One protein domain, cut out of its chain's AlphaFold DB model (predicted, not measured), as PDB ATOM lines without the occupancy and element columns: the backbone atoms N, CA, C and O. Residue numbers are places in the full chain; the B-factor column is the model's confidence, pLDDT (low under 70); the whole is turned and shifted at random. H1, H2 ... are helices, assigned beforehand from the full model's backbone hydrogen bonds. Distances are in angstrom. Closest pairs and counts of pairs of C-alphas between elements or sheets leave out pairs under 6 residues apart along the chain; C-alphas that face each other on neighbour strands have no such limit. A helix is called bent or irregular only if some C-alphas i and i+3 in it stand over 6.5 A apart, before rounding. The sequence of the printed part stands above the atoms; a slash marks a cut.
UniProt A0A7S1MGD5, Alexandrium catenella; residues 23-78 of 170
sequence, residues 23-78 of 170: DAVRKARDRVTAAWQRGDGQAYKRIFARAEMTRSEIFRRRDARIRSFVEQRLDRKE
ATOM      1  N   ASP A  23      10.907 -21.120  17.008       79.06
ATOM      2  CA  ASP A  23      11.427 -22.380  17.568       79.06
ATOM      3  C   ASP A  23      12.420 -23.089  16.645       79.06
ATOM      4  O   ASP A  23      13.391 -23.692  17.103       79.06
ATOM      5  N   ALA A  24      12.212 -22.978  15.332       74.88
ATOM      6  CA  ALA A  24      13.124 -23.507  14.327       74.88
ATOM      7  C   ALA A  24      14.522 -22.863  14.394       74.88
ATOM      8  O   ALA A  24      15.521 -23.572  14.274       74.88
ATOM      9  N   VAL A  25      14.593 -21.546  14.618       82.12
ATOM     10  CA  VAL A  25      15.846 -20.784  14.745       82.12
ATOM     11  C   VAL A  25      16.555 -21.160  16.038       82.12
ATOM     12  O   VAL A  25      17.750 -21.442  16.018       82.12
ATOM     13  N   ARG A  26      15.809 -21.253  17.143       85.81
ATOM     14  CA  ARG A  26      16.349 -21.678  18.439       85.81
ATOM     15  C   ARG A  26      16.973 -23.073  18.349       85.81
ATOM     16  O   ARG A  26      18.166 -23.229  18.576       85.81
ATOM     17  N   LYS A  27      16.218 -24.051  17.836       85.88
ATOM     18  CA  LYS A  27      16.706 -25.423  17.607       85.88
ATOM     19  C   LYS A  27      17.874 -25.495  16.622       85.88
ATOM     20  O   LYS A  27      18.657 -26.442  16.663       85.88
ATOM     21  N   ALA A  28      17.957 -24.589  15.649       82.75
ATOM     22  CA  ALA A  28      19.098 -24.526  14.735       82.75
ATOM     23  C   ALA A  28      20.353 -24.018  15.455       82.75
ATOM     24  O   ALA A  28      21.405 -24.642  15.332       82.75
ATOM     25  N   ARG A  29      20.219 -22.957  16.260       85.62
ATOM     26  CA  ARG A  29      21.293 -22.427  17.105       85.62
ATOM     27  C   ARG A  29      21.812 -23.490  18.071       85.62
ATOM     28  O   ARG A  29      23.012 -23.742  18.081       85.62
ATOM     29  N   ASP A  30      20.921 -24.187  18.773       87.94
ATOM     30  CA  ASP A  30      21.301 -25.239  19.724       87.94
ATOM     31  C   ASP A  30      22.111 -26.358  19.048       87.94
ATOM     32  O   ASP A  30      23.094 -26.848  19.600       87.94
ATOM     33  N   ARG A  31      21.754 -26.732  17.810       83.75
ATOM     34  CA  ARG A  31      22.495 -27.735  17.024       83.75
ATOM     35  C   ARG A  31      23.898 -27.268  16.642       83.75
ATOM     36  O   ARG A  31      24.820 -28.079  16.686       83.75
ATOM     37  N   VAL A  32      24.059 -25.997  16.279       82.69
ATOM     38  CA  VAL A  32      25.373 -25.413  15.971       82.69
ATOM     39  C   VAL A  32      26.240 -25.379  17.225       82.69
ATOM     40  O   VAL A  32      27.366 -25.866  17.193       82.69
ATOM     41  N   THR A  33      25.700 -24.887  18.343       87.12
ATOM     42  CA  THR A  33      26.416 -24.833  19.625       87.12
ATOM     43  C   THR A  33      26.813 -26.229  20.107       87.12
ATOM     44  O   THR A  33      27.956 -26.436  20.505       87.12
ATOM     45  N   ALA A  34      25.923 -27.217  20.000       83.56
ATOM     46  CA  ALA A  34      26.233 -28.595  20.374       83.56
ATOM     47  C   ALA A  34      27.267 -29.258  19.444       83.56
ATOM     48  O   ALA A  34      28.054 -30.088  19.891       83.56
ATOM     49  N   ALA A  35      27.273 -28.937  18.145       78.19
ATOM     50  CA  ALA A  35      28.305 -29.416  17.221       78.19
ATOM     51  C   ALA A  35      29.676 -28.801  17.545       78.19
ATOM     52  O   ALA A  35      30.671 -29.521  17.582       78.19
ATOM     53  N   TRP A  36      29.698 -27.503  17.862       80.50
ATOM     54  CA  TRP A  36      30.898 -26.782  18.285       80.50
ATOM     55  C   TRP A  36      31.498 -27.362  19.571       80.50
ATOM     56  O   TRP A  36      32.673 -27.706  19.600       80.50
ATOM     57  N   GLN A  37      30.681 -27.550  20.613       85.62
ATOM     58  CA  GLN A  37      31.133 -28.097  21.901       85.62
ATOM     59  C   GLN A  37      31.695 -29.521  21.794       85.62
ATOM     60  O   GLN A  37      32.534 -29.910  22.599       85.62
ATOM     61  N   ARG A  38      31.247 -30.301  20.804       85.25
ATOM     62  CA  ARG A  38      31.742 -31.662  20.555       85.25
ATOM     63  C   ARG A  38      33.005 -31.713  19.693       85.25
ATOM     64  O   ARG A  38      33.494 -32.808  19.438       85.25
ATOM     65  N   GLY A  39      33.506 -30.573  19.209       81.31
ATOM     66  CA  GLY A  39      34.641 -30.533  18.283       81.31
ATOM     67  C   GLY A  39      34.354 -31.194  16.930       81.31
ATOM     68  O   GLY A  39      35.279 -31.516  16.189       81.31
ATOM     69  N   ASP A  40      33.080 -31.405  16.579       82.50
ATOM     70  CA  ASP A  40      32.701 -32.035  15.313       82.50
ATOM     71  C   ASP A  40      32.716 -30.994  14.185       82.50
ATOM     72  O   ASP A  40      31.690 -30.444  13.760       82.50
ATOM     73  N   GLY A  41      33.927 -30.717  13.694       82.31
ATOM     74  CA  GLY A  41      34.159 -29.781  12.596       82.31
ATOM     75  C   GLY A  41      33.439 -30.179  11.302       82.31
ATOM     76  O   GLY A  41      33.096 -29.311  10.500       82.31
ATOM     77  N   GLN A  42      33.146 -31.467  11.093       84.69
ATOM     78  CA  GLN A  42      32.399 -31.934   9.921       84.69
ATOM     79  C   GLN A  42      30.906 -31.616  10.040       84.69
ATOM     80  O   GLN A  42      30.306 -31.127   9.079       84.69
ATOM     81  N   ALA A  43      30.298 -31.826  11.211       79.31
ATOM     82  CA  ALA A  43      28.915 -31.420  11.454       79.31
ATOM     83  C   ALA A  43      28.739 -29.903  11.317       79.31
ATOM     84  O   ALA A  43      27.790 -29.456  10.666       79.31
ATOM     85  N   TYR A  44      29.676 -29.117  11.849       78.56
ATOM     86  CA  TYR A  44      29.667 -27.662  11.700       78.56
ATOM     87  C   TYR A  44      29.725 -27.237  10.225       78.56
ATOM     88  O   TYR A  44      28.852 -26.495   9.765       78.56
ATOM     89  N   LYS A  45      30.674 -27.787   9.449       86.25
ATOM     90  CA  LYS A  45      30.803 -27.530   8.002       86.25
ATOM     91  C   LYS A  45      29.519 -27.859   7.238       86.25
ATOM     92  O   LYS A  45      29.088 -27.066   6.405       86.25
ATOM     93  N   ARG A  46      28.862 -28.987   7.537       86.19
ATOM     94  CA  ARG A  46      27.589 -29.371   6.892       86.19
ATOM     95  C   ARG A  46      26.452 -28.402   7.218       86.19
ATOM     96  O   ARG A  46      25.665 -28.074   6.329       86.19
ATOM     97  N   ILE A  47      26.349 -27.950   8.472       85.25
ATOM     98  CA  ILE A  47      25.324 -26.977   8.873       85.25
ATOM     99  C   ILE A  47      25.556 -25.641   8.158       85.25
ATOM    100  O   ILE A  47      24.611 -25.092   7.591       85.25
ATOM    101  N   PHE A  48      26.805 -25.167   8.108       85.62
ATOM    102  CA  PHE A  48      27.172 -23.937   7.404       85.62
ATOM    103  C   PHE A  48      26.931 -24.020   5.898       85.62
ATOM    104  O   PHE A  48      26.268 -23.146   5.347       85.62
ATOM    105  N   ALA A  49      27.370 -25.092   5.235       88.94
ATOM    106  CA  ALA A  49      27.145 -25.280   3.802       88.94
ATOM    107  C   ALA A  49      25.647 -25.255   3.451       88.94
ATOM    108  O   ALA A  49      25.230 -24.642   2.469       88.94
ATOM    109  N   ARG A  50      24.806 -25.873   4.289       88.19
ATOM    110  CA  ARG A  50      23.350 -25.852   4.108       88.19
ATOM    111  C   ARG A  50      22.753 -24.461   4.330       88.19
ATOM    112  O   ARG A  50      21.835 -24.071   3.601       88.19
ATOM    113  N   ALA A  51      23.239 -23.733   5.333       87.31
ATOM    114  CA  ALA A  51      22.816 -22.363   5.590       87.31
ATOM    115  C   ALA A  51      23.182 -21.446   4.414       87.31
ATOM    116  O   ALA A  51      22.321 -20.707   3.938       87.31
ATOM    117  N   GLU A  52      24.400 -21.572   3.882       91.44
ATOM    118  CA  GLU A  52      24.867 -20.765   2.754       91.44
ATOM    119  C   GLU A  52      24.065 -21.060   1.484       91.44
ATOM    120  O   GLU A  52      23.548 -20.138   0.861       91.44
ATOM    121  N   MET A  53      23.810 -22.334   1.169       90.62
ATOM    122  CA  MET A  53      22.931 -22.716   0.054       90.62
ATOM    123  C   MET A  53      21.535 -22.091   0.169       90.62
ATOM    124  O   MET A  53      20.976 -21.598  -0.813       90.62
ATOM    125  N   THR A  54      20.967 -22.087   1.377       92.44
ATOM    126  CA  THR A  54      19.650 -21.486   1.633       92.44
ATOM    127  C   THR A  54      19.695 -19.969   1.444       92.44
ATOM    128  O   THR A  54      18.793 -19.389   0.838       92.44
ATOM    129  N   ARG A  55      20.760 -19.321   1.926       91.88
ATOM    130  CA  ARG A  55      20.989 -17.884   1.782       91.88
ATOM    131  C   ARG A  55      21.124 -17.491   0.310       91.88
ATOM    132  O   ARG A  55      20.409 -16.594  -0.137       91.88
ATOM    133  N   SER A  56      21.964 -18.188  -0.456       93.50
ATOM    134  CA  SER A  56      22.137 -17.940  -1.890       93.50
ATOM    135  C   SER A  56      20.835 -18.139  -2.668       93.50
ATOM    136  O   SER A  56      20.525 -17.348  -3.555       93.50
ATOM    137  N   GLU A  57      20.030 -19.148  -2.322       95.38
ATOM    138  CA  GLU A  57      18.734 -19.393  -2.967       95.38
ATOM    139  C   GLU A  57      17.726 -18.261  -2.708       95.38
ATOM    140  O   GLU A  57      17.017 -17.837  -3.625       95.38
ATOM    141  N   ILE A  58      17.677 -17.714  -1.488       95.31
ATOM    142  CA  ILE A  58      16.821 -16.561  -1.167       95.31
ATOM    143  C   ILE A  58      17.215 -15.348  -2.015       95.31
ATOM    144  O   ILE A  58      16.341 -14.702  -2.603       95.31
ATOM    145  N   PHE A  59      18.515 -15.054  -2.107       95.19
ATOM    146  CA  PHE A  59      19.009 -13.955  -2.934       95.19
ATOM    147  C   PHE A  59      18.703 -14.180  -4.411       95.19
ATOM    148  O   PHE A  59      18.119 -13.306  -5.044       95.19
ATOM    149  N   ARG A  60      18.942 -15.387  -4.932       97.12
ATOM    150  CA  ARG A  60      18.610 -15.749  -6.315       97.12
ATOM    151  C   ARG A  60      17.136 -15.502  -6.637       97.12
ATOM    152  O   ARG A  60      16.825 -14.902  -7.665       97.12
ATOM    153  N   ARG A  61      16.216 -15.922  -5.759       97.06
ATOM    154  CA  ARG A  61      14.771 -15.684  -5.933       97.06
ATOM    155  C   ARG A  61      14.423 -14.207  -5.884       97.06
ATOM    156  O   ARG A  61      13.608 -13.740  -6.677       97.06
ATOM    157  N   ARG A  62      15.013 -13.463  -4.948       97.69
ATOM    158  CA  ARG A  62      14.817 -12.015  -4.852       97.69
ATOM    159  C   ARG A  62      15.254 -11.337  -6.146       97.69
ATOM    160  O   ARG A  62      14.465 -10.589  -6.713       97.69
ATOM    161  N   ASP A  63      16.448 -11.646  -6.622       97.19
ATOM    162  CA  ASP A  63      17.038 -11.014  -7.794       97.19
ATOM    163  C   ASP A  63      16.292 -11.409  -9.077       97.19
ATOM    164  O   ASP A  63      16.112 -10.584  -9.966       97.19
ATOM    165  N   ALA A  64      15.769 -12.636  -9.163       96.44
ATOM    166  CA  ALA A  64      14.862 -13.040 -10.240       96.44
ATOM    167  C   ALA A  64      13.563 -12.212 -10.253       96.44
ATOM    168  O   ALA A  64      13.135 -11.761 -11.313       96.44
ATOM    169  N   ARG A  65      12.956 -11.951  -9.086       97.19
ATOM    170  CA  ARG A  65      11.767 -11.083  -8.998       97.19
ATOM    171  C   ARG A  65      12.080  -9.638  -9.371       97.19
ATOM    172  O   ARG A  65      11.279  -9.019 -10.057       97.19
ATOM    173  N   ILE A  66      13.221  -9.109  -8.922       96.12
ATOM    174  CA  ILE A  66      13.654  -7.748  -9.265       96.12
ATOM    175  C   ILE A  66      13.852  -7.635 -10.776       96.12
ATOM    176  O   ILE A  66      13.301  -6.720 -11.379       96.12
ATOM    177  N   ARG A  67      14.559  -8.590 -11.396       96.50
ATOM    178  CA  ARG A  67      14.734  -8.635 -12.856       96.50
ATOM    179  C   ARG A  67      13.397  -8.682 -13.582       96.50
ATOM    180  O   ARG A  67      13.142  -7.809 -14.394       96.50
ATOM    181  N   SER A  68      12.507  -9.596 -13.197       94.19
ATOM    182  CA  SER A  68      11.172  -9.692 -13.796       94.19
ATOM    183  C   SER A  68      10.366  -8.394 -13.653       94.19
ATOM    184  O   SER A  68       9.695  -7.979 -14.592       94.19
ATOM    185  N   PHE A  69      10.446  -7.714 -12.507       94.44
ATOM    186  CA  PHE A  69       9.770  -6.432 -12.299       94.44
ATOM    187  C   PHE A  69      10.342  -5.314 -13.181       94.44
ATOM    188  O   PHE A  69       9.588  -4.513 -13.734       94.44
ATOM    189  N   VAL A  70      11.668  -5.253 -13.308       94.44
ATOM    190  CA  VAL A  70      12.360  -4.281 -14.161       94.44
ATOM    191  C   VAL A  70      12.027  -4.540 -15.628       94.44
ATOM    192  O   VAL A  70      11.593  -3.620 -16.313       94.44
ATOM    193  N   GLU A  71      12.125  -5.790 -16.080       91.50
ATOM    194  CA  GLU A  71      11.744  -6.226 -17.428       91.50
ATOM    195  C   GLU A  71      10.287  -5.868 -17.729       91.50
ATOM    196  O   GLU A  71      10.027  -5.188 -18.708       91.50
ATOM    197  N   GLN A  72       9.338  -6.171 -16.836       88.06
ATOM    198  CA  GLN A  72       7.929  -5.795 -17.022       88.06
ATOM    199  C   GLN A  72       7.702  -4.280 -17.127       88.06
ATOM    200  O   GLN A  72       6.756  -3.847 -17.786       88.06
ATOM    201  N   ARG A  73       8.517  -3.455 -16.459       86.94
ATOM    202  CA  ARG A  73       8.427  -1.991 -16.571       86.94
ATOM    203  C   ARG A  73       9.090  -1.451 -17.834       86.94
ATOM    204  O   ARG A  73       8.618  -0.438 -18.337       86.94
ATOM    205  N   LEU A  74      10.126  -2.114 -18.340       78.50
ATOM    206  CA  LEU A  74      10.800  -1.754 -19.590       78.50
ATOM    207  C   LEU A  74      10.031  -2.258 -20.827       78.50
ATOM    208  O   LEU A  74       9.935  -1.542 -21.821       78.50
ATOM    209  N   ASP A  75       9.415  -3.439 -20.743       71.25
ATOM    210  CA  ASP A  75       8.590  -4.050 -21.794       71.25
ATOM    211  C   ASP A  75       7.186  -3.454 -21.880       71.25
ATOM    212  O   ASP A  75       6.480  -3.668 -22.869       71.25
ATOM    213  N   ARG A  76       6.795  -2.607 -20.918       63.44
ATOM    214  CA  ARG A  76       5.766  -1.586 -21.149       63.44
ATOM    215  C   ARG A  76       6.308  -0.521 -22.111       63.44
ATOM    216  O   ARG A  76       6.341   0.664 -21.796       63.44
ATOM    217  N   LYS A  77       6.669  -0.937 -23.325       59.41
ATOM    218  CA  LYS A  77       6.496  -0.093 -24.502       59.41
ATOM    219  C   LYS A  77       5.027   0.309 -24.506       59.41
ATOM    220  O   LYS A  77       4.162  -0.550 -24.653       59.41
ATOM    221  N   GLU A  78       4.779   1.587 -24.236       60.09
ATOM    222  CA  GLU A  78       3.518   2.295 -24.451       60.09
ATOM    223  C   GLU A  78       2.528   1.524 -25.347       60.09
ATOM    224  O   GLU A  78       2.739   1.449 -26.563       60.09
TER     225      GLU A  78
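This is residues 23 to 78 of the 170 residues of a protein of Alexandrium catenella (UniProt A0A7S1MGD5). One long helix, H2, makes most of the length of this model, and a much shorter helix, H1, folds back from its first end, the two forming a lopsided V closed at the link, residues 38 to 40. The arms of the V meet only near that link, and beyond it residues 49 to 78 stand free, of which 49 to 74 belong to H2. The printed part has 56 residues with two named helices, H1 then H2, and no named strand; the class is all helix. It is extended, with a radius of gyration of the C-alphas of 18.8 A, and its outline is a rod spanning 63 by 23 by 8 A.

Find C-alpha 41 at (34.159, -29.781, 12.596); from there H2, residues 41 to 74, runs 48.7 A to C-alpha 74 at (10.800, -1.754, -19.590). Then go back to C-alpha 23 at (11.427, -22.380, 17.568), where H1, residues 23 to 37, begins; it measures 21.0 A from first to last C-alpha. Neither helix is bent.

Look at residues 41 to 47 of H2 and 32 to 36 of H1, for with these alone the two helices touch. Their closest C-alphas are those of Ala 35 and Tyr 44, 6.0 A apart. The helices run opposite ways at a steep tilt of 40 degrees, a helical hairpin. In both H1 and H2 every O i to N i+4 pair is within hydrogen-bond range.

The two C-alphas farthest apart are those of Arg 38 and Glu 78, at 63.0 A. The printed part has no cut, and the link from H1 to H2, three residues, is tight. The mean pLDDT of the printed part is 86.3; look for values under 70 at residues 76 to 78.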